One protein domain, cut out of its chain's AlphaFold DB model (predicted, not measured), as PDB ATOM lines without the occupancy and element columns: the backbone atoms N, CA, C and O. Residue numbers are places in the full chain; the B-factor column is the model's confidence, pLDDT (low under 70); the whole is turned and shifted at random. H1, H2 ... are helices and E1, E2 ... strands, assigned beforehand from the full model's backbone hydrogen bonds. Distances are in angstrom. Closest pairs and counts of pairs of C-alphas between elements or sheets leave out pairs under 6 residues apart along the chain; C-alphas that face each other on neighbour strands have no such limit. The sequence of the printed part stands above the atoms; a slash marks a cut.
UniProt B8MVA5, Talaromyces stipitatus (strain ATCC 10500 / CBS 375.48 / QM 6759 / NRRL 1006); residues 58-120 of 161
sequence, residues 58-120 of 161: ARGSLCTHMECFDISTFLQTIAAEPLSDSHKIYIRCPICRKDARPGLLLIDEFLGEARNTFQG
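AT A GLANCE: This is residues 58 to 120 of the 161 residues of a protein of Talaromyces stipitatus (strain ATCC 10500 / CBS 375.48 / QM 6759 / NRRL 1006) (UniProt B8MVA5). Look first for a small, loop-rich body around a short two-strand ladder of E1 and E2, with H1 at one side of it. From opposite ends of this body, the loop of residues 82 to 88 and residues 113 to 120, of which 113 to 119 belong to H2, stick out and make the length. The printed part has 63 residues, with E1, H1, E2 and H2 in that order along the chain; the sheet, E1 - E2, is antiparallel. The class is mixed, helices and strands, with under half of the residues in named elements. The whole is loose, with a radius of gyration of the C-alphas of 13.4 A, and spans 46 by 23 by 17 A.

IN THESE COORDINATES: Find C-alpha 58 at (-14.267, 2.883, 38.474); from there E1 runs over residues 58 to 60, 7.0 A. Its partner E2, residues 105 to 107, measures 6.8 A. H1, residues 71 to 80, begins at (-15.608, 6.480, 34.578) and runs 14.3 A. H2, residues 109 to 119, runs 15.4 A and ends at (-32.168, 2.480, 42.718).

HOW THE PARTS SIT: Look between E1 and E2, antiparallel at 146 degrees: N 59 and O 106 are 2.9 A apart, and N 106 and O 59 2.8 A, both within hydrogen-bond range. The closest C-alphas of E1 and H1 are those of Ala 58 and Ile 71, 5.5 A apart. H2 follows E2 by a tight link and is apart from E1 and H1. In H1 and H2 every O i to N i+4 pair is within hydrogen-bond range.

THE WHOLE: The two C-alphas farthest apart, those of Ser 86 and Gly 120, are 47.1 A apart. The printed part has no cut; the link from H1 to E2, 24 residues, is long. Confidence is under 70 at residues 82 to 89 and 119 to 120.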
ATOM      1  N   ALA A  58     -15.612   3.279  38.831       92.75
ATOM      2  CA  ALA A  58     -14.267   2.883  38.474       92.75
ATOM      3  C   ALA A  58     -13.230   3.400  39.471       92.75
ATOM      4  O   ALA A  58     -13.383   4.432  40.130       92.75
ATOM      5  N   ARG A  59     -12.119   2.671  39.545       92.69
ATOM      6  CA  ARG A  59     -10.920   3.046  40.296       92.69
ATOM      7  C   ARG A  59      -9.672   2.573  39.570       92.69
ATOM      8  O   ARG A  59      -9.694   1.601  38.825       92.69
ATOM      9  N   GLY A  60      -8.539   3.226  39.805       91.81
ATOM     10  CA  GLY A  60      -7.266   2.744  39.266       91.81
ATOM     11  C   GLY A  60      -6.792   1.476  39.985       91.81
ATOM     12  O   GLY A  60      -6.888   1.375  41.207       91.81
ATOM     13  N   SER A  61      -6.183   0.551  39.251       91.00
ATOM     14  CA  SER A  61      -5.543  -0.665  39.781       91.00
ATOM     15  C   SER A  61      -4.449  -0.389  40.820       91.00
ATOM     16  O   SER A  61      -4.201  -1.209  41.699       91.00
ATOM     17  N   LEU A  62      -3.815   0.783  40.753       89.31
ATOM     18  CA  LEU A  62      -2.781   1.215  41.697       89.31
ATOM     19  C   LEU A  62      -3.354   1.957  42.919       89.31
ATOM     20  O   LEU A  62      -2.612   2.289  43.851       89.31
ATOM     21  N   CYS A  63      -4.656   2.249  42.933       88.12
ATOM     22  CA  CYS A  63      -5.311   3.022  43.985       88.12
ATOM     23  C   CYS A  63      -5.406   2.228  45.290       88.12
ATOM     24  O   CYS A  63      -5.869   1.093  45.305       88.12
ATOM     25  N   THR A  64      -5.017   2.856  46.403       88.38
ATOM     26  CA  THR A  64      -5.118   2.277  47.758       88.38
ATOM     27  C   THR A  64      -6.393   2.673  48.501       88.38
ATOM     28  O   THR A  64      -6.624   2.171  49.592       88.38
ATOM     29  N   HIS A  65      -7.214   3.571  47.947       88.44
ATOM     30  CA  HIS A  65      -8.520   3.932  48.515       88.44
ATOM     31  C   HIS A  65      -9.610   3.002  47.991       88.44
ATOM     32  O   HIS A  65      -9.519   2.565  46.852       88.44
ATOM     33  N   MET A  66     -10.650   2.752  48.784       85.69
ATOM     34  CA  MET A  66     -11.810   1.952  48.363       85.69
ATOM     35  C   MET A  66     -12.875   2.744  47.596       85.69
ATOM     36  O   MET A  66     -13.749   2.155  46.973       85.69
ATOM     37  N   GLU A  67     -12.782   4.069  47.623       88.19
ATOM     38  CA  GLU A  67     -13.709   4.977  46.949       88.19
ATOM     39  C   GLU A  67     -13.587   4.868  45.420       88.19
ATOM     40  O   GLU A  67     -12.478   4.732  44.895       88.19
ATOM     41  N   CYS A  68     -14.709   4.959  44.708       91.69
ATOM     42  CA  CYS A  68     -14.751   4.969  43.245       91.69
ATOM     43  C   CYS A  68     -15.194   6.332  42.712       91.69
ATOM     44  O   CYS A  68     -15.787   7.138  43.426       91.69
ATOM     45  N   PHE A  69     -14.880   6.584  41.448       92.81
ATOM     46  CA  PHE A  69     -15.351   7.736  40.686       92.81
ATOM     47  C   PHE A  69     -16.049   7.243  39.422       92.81
ATOM     48  O   PHE A  69     -15.819   6.115  38.982       92.81
ATOM     49  N   ASP A  70     -16.902   8.075  38.842       92.38
ATOM     50  CA  ASP A  70     -17.605   7.702  37.624       92.38
ATOM     51  C   ASP A  70     -16.653   7.717  36.417       92.38
ATOM     52  O   ASP A  70     -16.003   8.729  36.127       92.38
ATOM     53  N   ILE A  71     -16.551   6.589  35.701       90.94
ATOM     54  CA  ILE A  71     -15.608   6.480  34.578       90.94
ATOM     55  C   ILE A  71     -15.975   7.422  33.430       90.94
ATOM     56  O   ILE A  71     -15.083   7.969  32.783       90.94
ATOM     57  N   SER A  72     -17.271   7.624  33.176       89.50
ATOM     58  CA  SER A  72     -17.730   8.415  32.036       89.50
ATOM     59  C   SER A  72     -17.375   9.885  32.247       89.50
ATOM     60  O   SER A  72     -16.777  10.515  31.373       89.50
ATOM     61  N   THR A  73     -17.610  10.381  33.462       90.44
ATOM     62  CA  THR A  73     -17.272  11.747  33.861       90.44
ATOM     63  C   THR A  73     -15.761  11.962  33.902       90.44
ATOM     64  O   THR A  73     -15.251  12.985  33.437       90.44
ATOM     65  N   PHE A  74     -15.012  10.978  34.404       90.31
ATOM     66  CA  PHE A  74     -13.554  11.033  34.424       90.31
ATOM     67  C   PHE A  74     -12.955  11.162  33.017       90.31
ATOM     68  O   PHE A  74     -12.102  12.020  32.789       90.31
ATOM     69  N   LEU A  75     -13.424  10.355  32.060       88.25
ATOM     70  CA  LEU A  75     -12.952  10.415  30.675       88.25
ATOM     71  C   LEU A  75     -13.314  11.743  30.000       88.25
ATOM     72  O   LEU A  75     -12.473  12.312  29.305       88.25
ATOM     73  N   GLN A  76     -14.517  12.270  30.247       88.31
ATOM     74  CA  GLN A  76     -14.923  13.591  29.755       88.31
ATOM     75  C   GLN A  76     -14.030  14.706  30.308       88.31
ATOM     76  O   GLN A  76     -13.612  15.584  29.560       88.31
ATOM     77  N   THR A  77     -13.678  14.638  31.595       85.56
ATOM     78  CA  THR A  77     -12.797  15.626  32.238       85.56
ATOM     79  C   THR A  77     -11.399  15.602  31.621       85.56
ATOM     80  O   THR A  77     -10.815  16.651  31.386       85.56
ATOM     81  N   ILE A  78     -10.870  14.419  31.290       84.19
ATOM     82  CA  ILE A  78      -9.571  14.297  30.609       84.19
ATOM     83  C   ILE A  78      -9.638  14.834  29.176       84.19
ATOM     84  O   ILE A  78      -8.689  15.467  28.725       84.19
ATOM     85  N   ALA A  79     -10.731  14.569  28.458       82.62
ATOM     86  CA  ALA A  79     -10.906  15.023  27.080       82.62
ATOM     87  C   ALA A  79     -11.118  16.543  26.969       82.62
ATOM     88  O   ALA A  79     -10.803  17.124  25.933       82.62
ATOM     89  N   ALA A  80     -11.652  17.178  28.016       79.75
ATOM     90  CA  ALA A  80     -11.888  18.618  28.066       79.75
ATOM     91  C   ALA A  80     -10.616  19.446  28.329       79.75
ATOM     92  O   ALA A  80     -10.607  20.648  28.064       79.75
ATOM     93  N   GLU A  81      -9.547  18.832  28.841       72.75
ATOM     94  CA  GLU A  81      -8.284  19.527  29.091       72.75
ATOM     95  C   GLU A  81      -7.551  19.803  27.763       72.75
ATOM     96  O   GLU A  81      -7.327  18.874  26.976       72.75
ATOM     97  N   PRO A  82      -7.155  21.060  27.481       59.53
ATOM     98  CA  PRO A  82      -6.487  21.404  26.235       59.53
ATOM     99  C   PRO A  82      -5.155  20.658  26.141       59.53
ATOM    100  O   PRO A  82      -4.286  20.776  27.008       59.53
ATOM    101  N   LEU A  83      -5.000  19.885  25.065       61.78
ATOM    102  CA  LEU A  83      -3.783  19.160  24.713       61.78
ATOM    103  C   LEU A  83      -2.638  20.160  24.506       61.78
ATOM    104  O   LEU A  83      -2.408  20.627  23.398       61.78
ATOM    105  N   SER A  84      -1.926  20.536  25.568       56.22
ATOM    106  CA  SER A  84      -0.732  21.367  25.423       56.22
ATOM    107  C   SER A  84       0.337  20.556  24.677       56.22
ATOM    108  O   SER A  84       0.752  19.498  25.165       56.22
ATOM    109  N   ASP A  85       0.759  21.070  23.521       54.06
ATOM    110  CA  ASP A  85       1.493  20.468  22.387       54.06
ATOM    111  C   ASP A  85       2.794  19.662  22.637       54.06
ATOM    112  O   ASP A  85       3.560  19.413  21.708       54.06
ATOM    113  N   SER A  86       3.112  19.199  23.845       54.38
ATOM    114  CA  SER A  86       4.299  18.339  24.048       54.38
ATOM    115  C   SER A  86       4.303  17.476  25.303       54.38
ATOM    116  O   SER A  86       5.295  16.804  25.583       54.38
ATOM    117  N   HIS A  87       3.234  17.466  26.096       53.72
ATOM    118  CA  HIS A  87       3.281  16.811  27.399       53.72
ATOM    119  C   HIS A  87       2.390  15.576  27.417       53.72
ATOM    120  O   HIS A  87       1.167  15.659  27.378       53.72
ATOM    121  N   LYS A  88       3.039  14.409  27.512       57.69
ATOM    122  CA  LYS A  88       2.441  13.124  27.894       57.69
ATOM    123  C   LYS A  88       1.408  13.381  28.999       57.69
ATOM    124  O   LYS A  88       1.797  13.753  30.106       57.69
ATOM    125  N   ILE A  89       0.117  13.231  28.692       68.44
ATOM    126  CA  ILE A  89      -0.964  13.520  29.642       68.44
ATOM    127  C   ILE A  89      -0.793  12.563  30.821       68.44
ATOM    128  O   ILE A  89      -1.036  11.357  30.718       68.44
ATOM    129  N   TYR A  90      -0.307  13.083  31.946       78.25
ATOM    130  CA  TYR A  90      -0.220  12.328  33.187       78.25
ATOM    131  C   TYR A  90      -1.628  12.223  33.766       78.25
ATOM    132  O   TYR A  90      -2.036  13.047  34.581       78.25
ATOM    133  N   ILE A  91      -2.372  11.207  33.331       86.56
ATOM    134  CA  ILE A  91      -3.718  10.932  33.832       86.56
ATOM    135  C   ILE A  91      -3.603  10.390  35.257       86.56
ATOM    136  O   ILE A  91      -3.003   9.341  35.502       86.56
ATOM    137  N   ARG A  92      -4.168  11.130  36.211       90.25
ATOM    138  CA  ARG A  92      -4.081  10.827  37.640       90.25
ATOM    139  C   ARG A  92      -5.465  10.636  38.234       90.25
ATOM    140  O   ARG A  92      -6.406  11.335  37.880       90.25
ATOM    141  N   CYS A  93      -5.556   9.727  39.195       90.56
ATOM    142  CA  CYS A  93      -6.758   9.500  39.979       90.56
ATOM    143  C   CYS A  93      -7.171  10.793  40.714       90.56
ATOM    144  O   CYS A  93      -6.313  11.409  41.358       90.56
ATOM    145  N   PRO A  94      -8.457  11.186  40.705       89.44
ATOM    146  CA  PRO A  94      -8.929  12.381  41.410       89.44
ATOM    147  C   PRO A  94      -8.766  12.295  42.937       89.44
ATOM    148  O   PRO A  94      -8.548  13.313  43.589       89.44
ATOM    149  N   ILE A  95      -8.798  11.085  43.505       89.19
ATOM    150  CA  ILE A  95      -8.836  10.849  44.958       89.19
ATOM    151  C   ILE A  95      -7.428  10.724  45.560       89.19
ATOM    152  O   ILE A  95      -7.122  11.317  46.596       89.19
ATOM    153  N   CYS A  96      -6.545   9.942  44.927       89.81
ATOM    154  CA  CYS A  96      -5.197   9.668  45.451       89.81
ATOM    155  C   CYS A  96      -4.046  10.108  44.546       89.81
ATOM    156  O   CYS A  96      -2.889   9.881  44.895       89.81
ATOM    157  N   ARG A  97      -4.337  10.720  43.391       89.50
ATOM    158  CA  ARG A  97      -3.351  11.235  42.423       89.50
ATOM    159  C   ARG A  97      -2.380  10.195  41.842       89.50
ATOM    160  O   ARG A  97      -1.450  10.576  41.135       89.50
ATOM    161  N   LYS A  98      -2.605   8.899  42.085       90.38
ATOM    162  CA  LYS A  98      -1.862   7.802  41.446       90.38
ATOM    163  C   LYS A  98      -2.199   7.690  39.963       90.38
ATOM    164  O   LYS A  98      -3.214   8.221  39.520       90.38
ATOM    165  N   ASP A  99      -1.351   6.990  39.216       89.25
ATOM    166  CA  ASP A  99      -1.533   6.762  37.784       89.25
ATOM    167  C   ASP A  99      -2.875   6.063  37.503       89.25
ATOM    168  O   ASP A  99      -3.179   5.008  38.066       89.25
ATOM    169  N   ALA A 100      -3.682   6.711  36.667       89.56
ATOM    170  CA  ALA A 100      -5.038   6.310  36.315       89.56
ATOM    171  C   ALA A 100      -5.252   6.358  34.798       89.56
ATOM    172  O   ALA A 100      -6.342   6.681  34.327       89.56
ATOM    173  N   ARG A 101      -4.206   6.051  34.018       87.94
ATOM    174  CA  ARG A 101      -4.337   5.833  32.569       87.94
ATOM    175  C   ARG A 101      -5.503   4.874  32.267       87.94
ATOM    176  O   ARG A 101      -5.674   3.921  33.023       87.94
ATOM    177  N   PRO A 102      -6.245   5.049  31.156       85.06
ATOM    178  CA  PRO A 102      -7.427   4.240  30.842       85.06
ATOM    179  C   PRO A 102      -7.211   2.722  30.936       85.06
ATOM    180  O   PRO A 102      -8.042   2.019  31.493       85.06
ATOM    181  N   GLY A 103      -6.052   2.213  30.500       85.81
ATOM    182  CA  GLY A 103      -5.711   0.785  30.610       85.81
ATOM    183  C   GLY A 103      -5.391   0.281  32.027       85.81
ATOM    184  O   GLY A 103      -5.191  -0.914  32.220       85.81
ATOM    185  N   LEU A 104      -5.301   1.171  33.017       88.25
ATOM    186  CA  LEU A 104      -5.092   0.852  34.430       88.25
ATOM    187  C   LEU A 104      -6.368   1.010  35.263       88.25
ATOM    188  O   LEU A 104      -6.304   0.791  36.475       88.25
ATOM    189  N   LEU A 105      -7.488   1.406  34.656       90.31
ATOM    190  CA  LEU A 105      -8.776   1.526  35.328       90.31
ATOM    191  C   LEU A 105      -9.429   0.151  35.487       90.31
ATOM    192  O   LEU A 105      -9.334  -0.711  34.617       90.31
ATOM    193  N   LEU A 106     -10.089  -0.037  36.621       91.12
ATOM    194  CA  LEU A 106     -10.875  -1.207  36.973       91.12
ATOM    195  C   LEU A 106     -12.294  -0.743  37.276       91.12
ATOM    196  O   LEU A 106     -12.472   0.251  37.983       91.12
ATOM    197  N   ILE A 107     -13.275  -1.470  36.753       91.38
ATOM    198  CA  ILE A 107     -14.686  -1.280  37.088       91.38
ATOM    199  C   ILE A 107     -14.961  -2.063  38.371       91.38
ATOM    200  O   ILE A 107     -14.554  -3.220  38.489       91.38
ATOM    201  N   ASP A 108     -15.601  -1.418  39.338       89.31
ATOM    202  CA  ASP A 108     -15.955  -2.032  40.614       89.31
ATOM    203  C   ASP A 108     -17.377  -2.600  40.532       89.31
ATOM    204  O   ASP A 108     -18.369  -1.887  40.695       89.31
ATOM    205  N   GLU A 109     -17.482  -3.894  40.231       86.94
ATOM    206  CA  GLU A 109     -18.777  -4.573  40.081       86.94
ATOM    207  C   GLU A 109     -19.591  -4.546  41.382       86.94
ATOM    208  O   GLU A 109     -20.805  -4.355  41.340       86.94
ATOM    209  N   PHE A 110     -18.930  -4.630  42.542       87.25
ATOM    210  CA  PHE A 110     -19.592  -4.611  43.846       87.25
ATOM    211  C   PHE A 110     -20.311  -3.284  44.097       87.25
ATOM    212  O   PHE A 110     -21.482  -3.262  44.477       87.25
ATOM    213  N   LEU A 111     -19.635  -2.159  43.860       85.75
ATOM    214  CA  LEU A 111     -20.269  -0.850  44.002       85.75
ATOM    215  C   LEU A 111     -21.341  -0.604  42.928       85.75
ATOM    216  O   LEU A 111     -22.306   0.117  43.190       85.75
ATOM    217  N   GLY A 112     -21.208  -1.224  41.752       86.44
ATOM    218  CA  GLY A 112     -22.239  -1.218  40.711       86.44
ATOM    219  C   GLY A 112     -23.517  -1.938  41.152       86.44
ATOM    220  O   GLY A 112     -24.617  -1.408  41.003       86.44
ATOM    221  N   GLU A 113     -23.382  -3.112  41.768       85.00
ATOM    222  CA  GLU A 113     -24.502  -3.852  42.362       85.00
ATOM    223  C   GLU A 113     -25.125  -3.102  43.546       85.00
ATOM    224  O   GLU A 113     -26.353  -2.990  43.639       85.00
ATOM    225  N   ALA A 114     -24.294  -2.522  44.419       84.25
ATOM    226  CA  ALA A 114     -24.759  -1.712  45.539       84.25
ATOM    227  C   ALA A 114     -25.626  -0.546  45.041       84.25
ATOM    228  O   ALA A 114     -26.752  -0.379  45.501       84.25
ATOM    229  N   ARG A 115     -25.158   0.203  44.032       84.19
ATOM    230  CA  ARG A 115     -25.933   1.267  43.371       84.19
ATOM    231  C   ARG A 115     -27.290   0.770  42.874       84.19
ATOM    232  O   ARG A 115     -28.298   1.420  43.140       84.19
ATOM    233  N   ASN A 116     -27.326  -0.357  42.164       81.19
ATOM    234  CA  ASN A 116     -28.575  -0.905  41.627       81.19
ATOM    235  C   ASN A 116     -29.566  -1.263  42.745       81.19
ATOM    236  O   ASN A 116     -30.764  -1.038  42.595       81.19
ATOM    237  N   THR A 117     -29.059  -1.730  43.887       77.94
ATOM    238  CA  THR A 117     -29.862  -2.004  45.090       77.94
ATOM    239  C   THR A 117     -30.468  -0.727  45.685       77.94
ATOM    240  O   THR A 117     -31.579  -0.757  46.199       77.94
ATOM    241  N   PHE A 118     -29.786   0.419  45.591       70.25
ATOM    242  CA  PHE A 118     -30.344   1.704  46.036       70.25
ATOM    243  C   PHE A 118     -31.337   2.323  45.041       70.25
ATOM    244  O   PHE A 118     -32.153   3.148  45.441       70.25
ATOM    245  N   GLN A 119     -31.267   1.961  43.757       66.44
ATOM    246  CA  GLN A 119     -32.168   2.480  42.718       66.44
ATOM    247  C   GLN A 119     -33.438   1.634  42.548       66.44
ATOM    248  O   GLN A 119     -34.471   2.162  42.142       66.44
ATOM    249  N   GLY A 120     -33.375   0.339  42.864       56.53
ATOM    250  CA  GLY A 120     -34.533  -0.543  42.955       56.53
ATOM    251  C   GLY A 120     -34.907  -0.750  44.414       56.53
ATOM    252  O   GLY A 120     -34.265  -1.527  45.105       56.53
TER     253      GLY A 120